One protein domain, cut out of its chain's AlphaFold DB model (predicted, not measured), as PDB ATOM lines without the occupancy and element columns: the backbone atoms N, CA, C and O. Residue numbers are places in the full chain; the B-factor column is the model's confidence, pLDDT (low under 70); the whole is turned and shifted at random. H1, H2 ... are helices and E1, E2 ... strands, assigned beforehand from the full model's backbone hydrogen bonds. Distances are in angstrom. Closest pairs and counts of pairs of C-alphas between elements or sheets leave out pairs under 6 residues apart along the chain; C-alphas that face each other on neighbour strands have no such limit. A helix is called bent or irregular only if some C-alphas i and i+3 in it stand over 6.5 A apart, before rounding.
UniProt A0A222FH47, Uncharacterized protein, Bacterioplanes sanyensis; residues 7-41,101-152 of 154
ATOM      1  N   SER A   7     152.599 198.232 266.415       83.81
ATOM      2  CA  SER A   7     154.022 198.153 266.095       83.81
ATOM      3  C   SER A   7     154.760 197.518 267.272       83.81
ATOM      4  O   SER A   7     154.699 198.020 268.391       83.81
ATOM      5  N   VAL A   8     155.434 196.389 267.052       80.00
ATOM      6  CA  VAL A   8     156.193 195.668 268.088       80.00
ATOM      7  C   VAL A   8     157.584 195.294 267.588       80.00
ATOM      8  O   VAL A   8     157.799 195.075 266.396       80.00
ATOM      9  N   LEU A   9     158.530 195.180 268.513       79.81
ATOM     10  CA  LEU A   9     159.858 194.635 268.278       79.81
ATOM     11  C   LEU A   9     159.982 193.311 269.009       79.81
ATOM     12  O   LEU A   9     159.927 193.251 270.234       79.81
ATOM     13  N   ILE A  10     160.182 192.238 268.257       76.62
ATOM     14  CA  ILE A  10     160.482 190.932 268.834       76.62
ATOM     15  C   ILE A  10     161.988 190.756 268.789       76.62
ATOM     16  O   ILE A  10     162.595 190.817 267.719       76.62
ATOM     17  N   SER A  11     162.602 190.541 269.942       70.94
ATOM     18  CA  SER A  11     164.046 190.393 270.042       70.94
ATOM     19  C   SER A  11     164.446 189.090 270.719       70.94
ATOM     20  O   SER A  11     163.670 188.464 271.440       70.94
ATOM     21  N   CYS A  12     165.668 188.629 270.452       68.62
ATOM     22  CA  CYS A  12     166.263 187.630 271.334       68.62
ATOM     23  C   CYS A  12     166.561 188.271 272.707       68.62
ATOM     24  O   CYS A  12     166.760 189.486 272.759       68.62
ATOM     25  N   PRO A  13     166.669 187.493 273.801       61.16
ATOM     26  CA  PRO A  13     166.934 188.031 275.142       61.16
ATOM     27  C   PRO A  13     168.163 188.953 275.245       61.16
ATOM     28  O   PRO A  13     168.257 189.771 276.150       61.16
ATOM     29  N   GLN A  14     169.114 188.839 274.314       59.97
ATOM     30  CA  GLN A  14     170.319 189.673 274.245       59.97
ATOM     31  C   GLN A  14     170.232 190.808 273.209       59.97
ATOM     32  O   GLN A  14     171.247 191.416 272.882       59.97
ATOM     33  N   ARG A  15     169.043 191.072 272.652       63.81
ATOM     34  CA  ARG A  15     168.711 192.140 271.688       63.81
ATOM     35  C   ARG A  15     169.581 192.228 270.421       63.81
ATOM     36  O   ARG A  15     169.485 193.212 269.692       63.81
ATOM     37  N   ARG A  16     170.394 191.206 270.120       64.31
ATOM     38  CA  ARG A  16     171.273 191.138 268.934       64.31
ATOM     39  C   ARG A  16     170.493 190.996 267.627       64.31
ATOM     40  O   ARG A  16     170.927 191.497 266.596       64.31
ATOM     41  N   TYR A  17     169.344 190.329 267.683       70.69
ATOM     42  CA  TYR A  17     168.399 190.252 266.574       70.69
ATOM     43  C   TYR A  17     167.111 190.928 266.994       70.69
ATOM     44  O   TYR A  17     166.503 190.529 267.986       70.69
ATOM     45  N   GLN A  18     166.723 191.940 266.232       74.44
ATOM     46  CA  GLN A  18     165.516 192.721 266.439       74.44
ATOM     47  C   GLN A  18     164.651 192.576 265.190       74.44
ATOM     48  O   GLN A  18     165.096 192.846 264.075       74.44
ATOM     49  N   LEU A  19     163.441 192.060 265.369       78.19
ATOM     50  CA  LEU A  19     162.502 191.760 264.300       78.19
ATOM     51  C   LEU A  19     161.264 192.638 264.493       78.19
ATOM     52  O   LEU A  19     160.440 192.321 265.356       78.19
ATOM     53  N   PRO A  20     161.128 193.737 263.730       83.38
ATOM     54  CA  PRO A  20     159.908 194.524 263.769       83.38
ATOM     55  C   PRO A  20     158.746 193.692 263.220       83.38
ATOM     56  O   PRO A  20     158.906 192.935 262.254       83.38
ATOM     57  N   ALA A  21     157.580 193.827 263.840       84.50
ATOM     58  CA  ALA A  21     156.339 193.211 263.402       84.50
ATOM     59  C   ALA A  21     155.152 194.144 263.666       84.50
ATOM     60  O   ALA A  21     155.198 195.007 264.540       84.50
ATOM     61  N   LEU A  22     154.081 193.939 262.904       87.69
ATOM     62  CA  LEU A  22     152.790 194.586 263.105       87.69
ATOM     63  C   LEU A  22     151.780 193.511 263.482       87.69
ATOM     64  O   LEU A  22     151.648 192.519 262.766       87.69
ATOM     65  N   ILE A  23     151.081 193.702 264.598       87.88
ATOM     66  CA  ILE A  23     150.039 192.786 265.068       87.88
ATOM     67  C   ILE A  23     148.705 193.535 265.001       87.88
ATOM     68  O   ILE A  23     148.569 194.596 265.608       87.88
ATOM     69  N   HIS A  24     147.721 193.011 264.271       89.81
ATOM     70  CA  HIS A  24     146.409 193.656 264.089       89.81
ATOM     71  C   HIS A  24     145.353 193.110 265.050       89.81
ATOM     72  O   HIS A  24     144.331 193.755 265.288       89.81
ATOM     73  N   SER A  25     145.592 191.923 265.608       90.62
ATOM     74  CA  SER A  25     144.651 191.246 266.491       90.62
ATOM     75  C   SER A  25     145.360 190.372 267.533       90.62
ATOM     76  O   SER A  25     146.452 189.862 267.276       90.62
ATOM     77  N   PRO A  26     144.725 190.086 268.687       88.38
ATOM     78  CA  PRO A  26     145.274 189.144 269.664       88.38
ATOM     79  C   PRO A  26     145.593 187.763 269.068       88.38
ATOM     80  O   PRO A  26     146.564 187.119 269.461       88.38
ATOM     81  N   SER A  27     144.797 187.298 268.098       90.00
ATOM     82  CA  SER A  27     145.003 186.012 267.417       90.00
ATOM     83  C   SER A  27     146.296 185.941 266.603       90.00
ATOM     84  O   SER A  27     146.798 184.843 266.371       90.00
ATOM     85  N   GLU A  28     146.861 187.081 266.198       90.75
ATOM     86  CA  GLU A  28     148.110 187.153 265.429       90.75
ATOM     87  C   GLU A  28     149.370 187.050 266.294       90.75
ATOM     88  O   GLU A  28     150.453 186.832 265.751       90.75
ATOM     89  N   ILE A  29     149.256 187.139 267.624       85.62
ATOM     90  CA  ILE A  29     150.409 187.090 268.538       85.62
ATOM     91  C   ILE A  29     151.174 185.773 268.386       85.62
ATOM     92  O   ILE A  29     152.371 185.780 268.112       85.62
ATOM     93  N   ASN A  30     150.491 184.631 268.506       85.25
ATOM     94  CA  ASN A  30     151.132 183.319 268.384       85.25
ATOM     95  C   ASN A  30     151.761 183.094 266.993       85.25
ATOM     96  O   ASN A  30     152.941 182.740 266.945       85.25
ATOM     97  N   PRO A  31     151.043 183.308 265.868       86.56
ATOM     98  CA  PRO A  31     151.636 183.231 264.533       86.56
ATOM     99  C   PRO A  31     152.874 184.121 264.365       86.56
ATOM    100  O   PRO A  31     153.902 183.648 263.875       86.56
ATOM    101  N   THR A  32     152.810 185.371 264.832       85.56
ATOM    102  CA  THR A  32     153.920 186.331 264.745       85.56
ATOM    103  C   THR A  32     155.125 185.860 265.563       85.56
ATOM    104  O   THR A  32     156.239 185.791 265.042       85.56
ATOM    105  N   LEU A  33     154.915 185.439 266.815       78.69
ATOM    106  CA  LEU A  33     155.971 184.888 267.672       78.69
ATOM    107  C   LEU A  33     156.617 183.647 267.041       78.69
ATOM    108  O   LEU A  33     157.843 183.541 266.993       78.69
ATOM    109  N   GLN A  34     155.818 182.725 266.496       77.75
ATOM    110  CA  GLN A  34     156.325 181.523 265.828       77.75
ATOM    111  C   GLN A  34     157.156 181.846 264.583       77.75
ATOM    112  O   GLN A  34     158.207 181.235 264.365       77.75
ATOM    113  N   GLN A  35     156.710 182.804 263.767       81.12
ATOM    114  CA  GLN A  35     157.456 183.256 262.596       81.12
ATOM    115  C   GLN A  35     158.787 183.895 263.009       81.12
ATOM    116  O   GLN A  35     159.824 183.586 262.418       81.12
ATOM    117  N   CYS A  36     158.787 184.722 264.052       76.38
ATOM    118  CA  CYS A  36     159.992 185.348 264.585       76.38
ATOM    119  C   CYS A  36     160.976 184.326 265.164       76.38
ATOM    120  O   CYS A  36     162.152 184.364 264.810       76.38
ATOM    121  N   ILE A  37     160.507 183.348 265.946       74.19
ATOM    122  CA  ILE A  37     161.336 182.233 266.436       74.19
ATOM    123  C   ILE A  37     161.955 181.469 265.261       74.19
ATOM    124  O   ILE A  37     163.139 181.135 265.290       74.19
ATOM    125  N   ARG A  38     161.180 181.206 264.199       76.00
ATOM    126  CA  ARG A  38     161.684 180.531 262.994       76.00
ATOM    127  C   ARG A  38     162.776 181.346 262.301       76.00
ATOM    128  O   ARG A  38     163.808 180.781 261.952       76.00
ATOM    129  N   ARG A  39     162.570 182.655 262.119       76.94
ATOM    130  CA  ARG A  39     163.565 183.559 261.516       76.94
ATOM    131  C   ARG A  39     164.829 183.632 262.362       76.94
ATOM    132  O   ARG A  39     165.919 183.461 261.831       76.94
ATOM    133  N   TYR A  40     164.688 183.797 263.674       72.94
ATOM    134  CA  TYR A  40     165.810 183.773 264.604       72.94
ATOM    135  C   TYR A  40     166.600 182.462 264.502       72.94
ATOM    136  O   TYR A  40     167.811 182.500 264.330       72.94
ATOM    137  N   ARG A  41     165.926 181.305 264.505       72.06
ATOM    138  CA  ARG A  41     166.580 179.999 264.313       72.06
ATOM    139  C   ARG A  41     167.328 179.915 262.986       72.06
ATOM    140  O   ARG A  41     168.442 179.412 262.965       72.06
ATOM    141  N   SER A 101     165.408 179.429 273.511       48.44
ATOM    142  CA  SER A 101     164.114 178.783 273.721       48.44
ATOM    143  C   SER A 101     163.019 179.801 274.060       48.44
ATOM    144  O   SER A 101     161.874 179.404 274.253       48.44
ATOM    145  N   HIS A 102     163.385 181.087 274.132       56.84
ATOM    146  CA  HIS A 102     162.576 182.213 274.573       56.84
ATOM    147  C   HIS A 102     162.864 183.436 273.685       56.84
ATOM    148  O   HIS A 102     163.992 183.619 273.223       56.84
ATOM    149  N   VAL A 103     161.854 184.273 273.462       63.66
ATOM    150  CA  VAL A 103     161.960 185.579 272.786       63.66
ATOM    151  C   VAL A 103     161.429 186.663 273.712       63.66
ATOM    152  O   VAL A 103     160.559 186.369 274.526       63.66
ATOM    153  N   THR A 104     161.939 187.882 273.573       70.81
ATOM    154  CA  THR A 104     161.437 189.084 274.244       70.81
ATOM    155  C   THR A 104     160.544 189.862 273.282       70.81
ATOM    156  O   THR A 104     160.823 189.914 272.080       70.81
ATOM    157  N   LEU A 105     159.474 190.471 273.791       71.31
ATOM    158  CA  LEU A 105     158.570 191.309 273.011       71.31
ATOM    159  C   LEU A 105     158.522 192.715 273.614       71.31
ATOM    160  O   LEU A 105     158.176 192.869 274.779       71.31
ATOM    161  N   SER A 106     158.837 193.720 272.804       71.75
ATOM    162  CA  SER A 106     158.851 195.137 273.177       71.75
ATOM    163  C   SER A 106     157.825 195.891 272.323       71.75
ATOM    164  O   SER A 106     157.691 195.619 271.128       71.75
ATOM    165  N   VAL A 107     157.081 196.833 272.904       72.62
ATOM    166  CA  VAL A 107     156.065 197.611 272.167       72.62
ATOM    167  C   VAL A 107     156.709 198.845 271.547       72.62
ATOM    168  O   VAL A 107     157.475 199.546 272.202       72.62
ATOM    169  N   GLY A 108     156.410 199.102 270.277       66.31
ATOM    170  CA  GLY A 108     156.796 200.310 269.557       66.31
ATOM    171  C   GLY A 108     155.763 201.415 269.725       66.31
ATOM    172  O   GLY A 108     154.559 201.162 269.684       66.31
ATOM    173  N   ILE A 109     156.235 202.646 269.882       66.31
ATOM    174  CA  ILE A 109     155.417 203.853 269.853       66.31
ATOM    175  C   ILE A 109     155.785 204.631 268.600       66.31
ATOM    176  O   ILE A 109     156.934 205.012 268.373       66.31
ATOM    177  N   GLU A 110     154.777 204.853 267.769       65.31
ATOM    178  CA  GLU A 110     154.901 205.598 266.525       65.31
ATOM    179  C   GLU A 110     154.999 207.091 266.845       65.31
ATOM    180  O   GLU A 110     153.994 207.789 266.961       65.31
ATOM    181  N   ASN A 111     156.222 207.588 267.026       58.00
ATOM    182  CA  ASN A 111     156.497 209.017 267.123       58.00
ATOM    183  C   ASN A 111     157.469 209.414 266.014       58.00
ATOM    184  O   ASN A 111     158.681 209.235 266.129       58.00
ATOM    185  N   GLY A 112     156.909 209.910 264.913       60.44
ATOM    186  CA  GLY A 112     157.674 210.240 263.717       60.44
ATOM    187  C   GLY A 112     158.147 209.006 262.931       60.44
ATOM    188  O   GLY A 112     157.664 207.896 263.156       60.44
ATOM    189  N   PRO A 113     159.068 209.200 261.970       53.88
ATOM    190  CA  PRO A 113     159.517 208.145 261.057       53.88
ATOM    191  C   PRO A 113     160.304 207.019 261.746       53.88
ATOM    192  O   PRO A 113     160.432 205.941 261.171       53.88
ATOM    193  N   ASP A 114     160.794 207.252 262.967       55.06
ATOM    194  CA  ASP A 114     161.788 206.391 263.612       55.06
ATOM    195  C   ASP A 114     161.224 205.450 264.690       55.06
ATOM    196  O   ASP A 114     162.015 204.733 265.290       55.06
ATOM    197  N   ALA A 115     159.900 205.453 264.935       63.56
ATOM    198  CA  ALA A 115     159.151 204.586 265.869       63.56
ATOM    199  C   ALA A 115     159.985 203.971 267.021       63.56
ATOM    200  O   ALA A 115     160.662 202.956 266.856       63.56
ATOM    201  N   TYR A 116     159.919 204.549 268.223       59.28
ATOM    202  CA  TYR A 116     160.762 204.111 269.338       59.28
ATOM    203  C   TYR A 116     160.158 202.916 270.089       59.28
ATOM    204  O   TYR A 116     158.961 202.879 270.363       59.28
ATOM    205  N   PHE A 117     160.982 201.930 270.451       64.50
ATOM    206  CA  PHE A 117     160.534 200.722 271.150       64.50
ATOM    207  C   PHE A 117     160.815 200.805 272.649       64.50
ATOM    208  O   PHE A 117     161.953 201.036 273.061       64.50
ATOM    209  N   VAL A 118     159.788 200.582 273.468       52.59
ATOM    210  CA  VAL A 118     159.913 200.499 274.925       52.59
ATOM    211  C   VAL A 118     160.005 199.030 275.303       52.59
ATOM    212  O   VAL A 118     159.063 198.255 275.110       52.59
ATOM    213  N   ASP A 119     161.165 198.642 275.833       53.75
ATOM    214  CA  ASP A 119     161.362 197.300 276.367       53.75
ATOM    215  C   ASP A 119     160.794 197.234 277.785       53.75
ATOM    216  O   ASP A 119     161.485 197.496 278.769       53.75
ATOM    217  N   VAL A 120     159.491 196.974 277.871       37.53
ATOM    218  CA  VAL A 120     158.803 196.744 279.139       37.53
ATOM    219  C   VAL A 120     158.901 195.257 279.438       37.53
ATOM    220  O   VAL A 120     158.061 194.482 278.999       37.53
ATOM    221  N   ASP A 121     159.946 194.896 280.175       38.56
ATOM    222  CA  ASP A 121     160.197 193.566 280.722       38.56
ATOM    223  C   ASP A 121     160.439 192.431 279.712       38.56
ATOM    224  O   ASP A 121     159.723 192.195 278.741       38.56
ATOM    225  N   ASN A 122     161.472 191.637 280.010       40.69
ATOM    226  CA  ASN A 122     161.767 190.393 279.314       40.69
ATOM    227  C   ASN A 122     160.647 189.374 279.570       40.69
ATOM    228  O   ASN A 122     160.787 188.500 280.428       40.69
ATOM    229  N   PHE A 123     159.544 189.445 278.824       49.88
ATOM    230  CA  PHE A 123     158.587 188.347 278.751       49.88
ATOM    231  C   PHE A 123     159.270 187.197 278.031       49.88
ATOM    232  O   PHE A 123     159.108 187.034 276.829       49.88
ATOM    233  N   ALA A 124     160.072 186.417 278.753       49.53
ATOM    234  CA  ALA A 124     160.631 185.186 278.239       49.53
ATOM    235  C   ALA A 124     159.451 184.275 277.897       49.53
ATOM    236  O   ALA A 124     158.907 183.623 278.782       49.53
ATOM    237  N   VAL A 125     159.002 184.275 276.641       52.91
ATOM    238  CA  VAL A 125     157.899 183.411 276.216       52.91
ATOM    239  C   VAL A 125     158.477 182.005 276.098       52.91
ATOM    240  O   VAL A 125     159.296 181.781 275.201       52.91
ATOM    241  N   PRO A 126     158.135 181.062 276.997       51.97
ATOM    242  CA  PRO A 126     158.592 179.695 276.847       51.97
ATOM    243  C   PRO A 126     158.002 179.104 275.564       51.97
ATOM    244  O   PRO A 126     157.017 179.586 275.011       51.97
ATOM    245  N   CYS A 127     158.584 178.007 275.102       51.94
ATOM    246  CA  CYS A 127     158.152 177.319 273.894       51.94
ATOM    247  C   CYS A 127     156.847 176.472 274.029       51.94
ATOM    248  O   CYS A 127     156.771 175.439 273.361       51.94
ATOM    249  N   PRO A 128     155.809 176.843 274.816       57.88
ATOM    250  CA  PRO A 128     154.429 176.545 274.423       57.88
ATOM    251  C   PRO A 128     153.686 177.771 273.868       57.88
ATOM    252  O   PRO A 128     153.940 178.913 274.238       57.88
ATOM    253  N   GLN A 129     152.739 177.512 272.958       71.06
ATOM    254  CA  GLN A 129     151.806 178.524 272.454       71.06
ATOM    255  C   GLN A 129     151.034 179.158 273.617       71.06
ATOM    256  O   GLN A 129     150.556 178.448 274.504       71.06
ATOM    257  N   LEU A 130     150.872 180.481 273.585       80.81
ATOM    258  CA  LEU A 130     150.014 181.182 274.535       80.81
ATOM    259  C   LEU A 130     148.557 180.755 274.315       80.81
ATOM    260  O   LEU A 130     148.117 180.566 273.179       80.81
ATOM    261  N   THR A 131     147.784 180.620 275.388       87.44
ATOM    262  CA  THR A 131     146.332 180.424 275.279       87.44
ATOM    263  C   THR A 131     145.663 181.659 274.668       87.44
ATOM    264  O   THR A 131     146.203 182.765 274.720       87.44
ATOM    265  N   ALA A 132     144.451 181.509 274.124       86.81
ATOM    266  CA  ALA A 132     143.704 182.641 273.563       86.81
ATOM    267  C   ALA A 132     143.479 183.771 274.588       86.81
ATOM    268  O   ALA A 132     143.544 184.947 274.228       86.81
ATOM    269  N   LEU A 133     143.268 183.416 275.862       89.25
ATOM    270  CA  LEU A 133     143.144 184.379 276.956       89.25
ATOM    271  C   LEU A 133     144.461 185.129 277.184       89.25
ATOM    272  O   LEU A 133     144.462 186.352 277.189       89.25
ATOM    273  N   GLN A 134     145.589 184.418 277.257       85.50
ATOM    274  CA  GLN A 134     146.910 185.040 277.412       85.50
ATOM    275  C   GLN A 134     147.269 185.962 276.242       85.50
ATOM    276  O   GLN A 134     147.816 187.038 276.463       85.50
ATOM    277  N   CYS A 135     146.938 185.581 275.003       86.44
ATOM    278  CA  CYS A 135     147.104 186.462 273.848       86.44
ATOM    279  C   CYS A 135     146.261 187.733 273.988       86.44
ATOM    280  O   CYS A 135     146.743 188.828 273.713       86.44
ATOM    281  N   ARG A 136     145.005 187.608 274.428       88.50
ATOM    282  CA  ARG A 136     144.125 188.760 274.649       88.50
ATOM    283  C   ARG A 136     144.649 189.679 275.751       88.50
ATOM    284  O   ARG A 136     144.672 190.887 275.549       88.50
ATOM    285  N   ASP A 137     145.097 189.121 276.867       87.25
ATOM    286  CA  ASP A 137     145.636 189.896 277.984       87.25
ATOM    287  C   ASP A 137     146.926 190.618 277.584       87.25
ATOM    288  O   ASP A 137     147.086 191.805 277.863       87.25
ATOM    289  N   LEU A 138     147.826 189.927 276.876       82.81
ATOM    290  CA  LEU A 138     149.052 190.528 276.354       82.81
ATOM    291  C   LEU A 138     148.731 191.652 275.366       82.81
ATOM    292  O   LEU A 138     149.308 192.729 275.460       82.81
ATOM    293  N   TRP A 139     147.784 191.429 274.454       86.62
ATOM    294  CA  TRP A 139     147.317 192.444 273.514       86.62
ATOM    295  C   TRP A 139     146.827 193.709 274.220       86.62
ATOM    296  O   TRP A 139     147.276 194.801 273.883       86.62
ATOM    297  N   LEU A 140     145.949 193.565 275.216       87.31
ATOM    298  CA  LEU A 140     145.411 194.701 275.965       87.31
ATOM    299  C   LEU A 140     146.517 195.458 276.705       87.31
ATOM    300  O   LEU A 140     146.593 196.674 276.581       87.31
ATOM    301  N   ARG A 141     147.436 194.751 277.376       84.00
ATOM    302  CA  ARG A 141     148.591 195.378 278.041       84.00
ATOM    303  C   ARG A 141     149.480 196.141 277.063       84.00
ATOM    304  O   ARG A 141     149.929 197.238 277.371       84.00
ATOM    305  N   MET A 142     149.735 195.583 275.879       82.12
ATOM    306  CA  MET A 142     150.524 196.267 274.851       82.12
ATOM    307  C   MET A 142     149.814 197.513 274.309       82.12
ATOM    308  O   MET A 142     150.476 198.515 274.049       82.12
ATOM    309  N   GLN A 143     148.487 197.468 274.154       84.06
ATOM    310  CA  GLN A 143     147.691 198.639 273.779       84.06
ATOM    311  C   GLN A 143     147.735 199.713 274.861       84.06
ATOM    312  O   GLN A 143     148.041 200.857 274.549       84.06
ATOM    313  N   GLU A 144     147.509 199.343 276.121       82.56
ATOM    314  CA  GLU A 144     147.596 200.262 277.258       82.56
ATOM    315  C   GLU A 144     148.976 200.913 277.343       82.56
ATOM    316  O   GLU A 144     149.067 202.125 277.519       82.56
ATOM    317  N   LEU A 145     150.052 200.141 277.155       79.38
ATOM    318  CA  LEU A 145     151.414 200.673 277.092       79.38
ATOM    319  C   LEU A 145     151.579 201.651 275.926       79.38
ATOM    320  O   LEU A 145     151.992 202.787 276.148       79.38
ATOM    321  N   ARG A 146     151.225 201.254 274.696       78.94
ATOM    322  CA  ARG A 146     151.301 202.150 273.533       78.94
ATOM    323  C   ARG A 146     150.552 203.448 273.807       78.94
ATOM    324  O   ARG A 146     151.113 204.510 273.588       78.94
ATOM    325  N   ASP A 147     149.323 203.372 274.300       79.12
ATOM    326  CA  ASP A 147     148.462 204.535 274.503       79.12
ATOM    327  C   ASP A 147     148.961 205.414 275.670       79.12
ATOM    328  O   ASP A 147     148.928 206.641 275.572       79.12
ATOM    329  N   THR A 148     149.512 204.807 276.731       76.12
ATOM    330  CA  THR A 148     150.153 205.515 277.859       76.12
ATOM    331  C   THR A 148     151.337 206.352 277.387       76.12
ATOM    332  O   THR A 148     151.496 207.503 277.794       76.12
ATOM    333  N   PHE A 149     152.173 205.785 276.517       70.62
ATOM    334  CA  PHE A 149     153.396 206.439 276.067       70.62
ATOM    335  C   PHE A 149     153.227 207.240 274.761       70.62
ATOM    336  O   PHE A 149     154.012 208.150 274.514       70.62
ATOM    337  N   ALA A 150     152.173 207.009 273.969       66.56
ATOM    338  CA  ALA A 150     151.840 207.799 272.775       66.56
ATOM    339  C   ALA A 150     151.557 209.280 273.092       66.56
ATOM    340  O   ALA A 150     151.664 210.135 272.215       66.56
ATOM    341  N   GLY A 151     151.219 209.595 274.347       56.53
ATOM    342  CA  GLY A 151     151.058 210.964 274.843       56.53
ATOM    343  C   GLY A 151     152.338 211.611 275.384       56.53
ATOM    344  O   GLY A 151     152.342 212.819 275.633       56.53
ATOM    345  N   ILE A 152     153.425 210.853 275.570       53.91
ATOM    346  CA  ILE A 152     154.694 211.389 276.069       53.91
ATOM    347  C   ILE A 152     155.461 211.987 274.886       53.91
ATOM    348  O   ILE A 152     156.108 211.286 274.110       53.91
TER     349      ILE A 152
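What this domain is: This is residues 7 to 41 and 101 to 152 of the 154 residues of an uncharacterized protein of Bacterioplanes sanyensis (UniProt A0A222FH47). A small, strongly twisted and curled sheet of four strands has two helices, H1 and H2, packed over one of its faces, which makes two layers, helices on one face of a sheet. H1 runs along E2 and E1, H2 crosses E1 and E3 slantwise, and the two helices meet in an L-shaped corner, where residues 26 to 30 of H1 meet residues 132 to 139 of H2. The printed part has 87 residues with two named helices and four named strands, along the chain E1 E2 H1 E3 E4 H2; the sheet's order is E2 E1 E3 E4, antiparallel throughout, and the class is mixed, helices and strands. It is compact, with a radius of gyration of the C-alphas of 12.4 A, and spans 35 by 30 by 20 A.

How they stand to each other: E1, residues 7 to 11, and E2, residues 18 to 23, form an antiparallel hairpin, with N 10 and O 19 at 2.9 A. H1, residues 26 to 41, is on the sheet at a height of 8.4 A, over E2 and E1. It runs along the strands, at 14 degrees to E2 on the local plane; the closest C-alphas of E2 and H1 are those of Ile 23 and Ile 29, 6.7 A apart. E3, residues 104 to 109, is the antiparallel neighbour of E1, with N 106 and O 9 at 2.8 A. E3 and E4, residues 116 to 118, form the second hairpin, with N 109 and O 116 at 2.8 A. The pairing is staggered: E3 pairs with E1 over residues 104 to 107 and with E4 over residues 107 to 109. The edge strands E2 and E4 are apart. H2, residues 132 to 150, is on the sheet at a height of 9.6 A, over E1 and E3, and runs slantwise to the strands, at 37 degrees to E3 on the local plane. The closest C-alphas of E3 and H2 are those of Ile 109 and Arg 146, 5.8 A apart. H1 and H2 touch, about perpendicular at 89 degrees; their closest C-alphas are those of Pro 26 and Arg 136, 5.1 A apart. In H2 every O i to N i+4 pair is within hydrogen-bond range, in H1 10 of 12.

Where its parts are: E1 begins at C-alpha 7 (154.022, 198.153, 266.095) and is 13.3 A long; E2 is 15.5 A. H1 is 23.8 A and only just irregular: C-alphas 27 and 30 are 6.8 A apart. E3 is 16.5 A and E4 6.7 A. H2, 26.5 A, ends at C-alpha 150 (151.840, 207.799, 272.775).

The domain as a whole: The C-alphas farthest apart, of Arg 41 and Gly 151, are 36.2 A apart. Residues 42 to 100 are not printed; C-alphas 41 and 101 are 9.8 A apart across the cut. The link from E4 to H2, 13 residues, is long. Mean pLDDT of the printed part is 72.1; residues 12 to 16, 101 to 103, 108 to 128 and 150 to 152 are under 70.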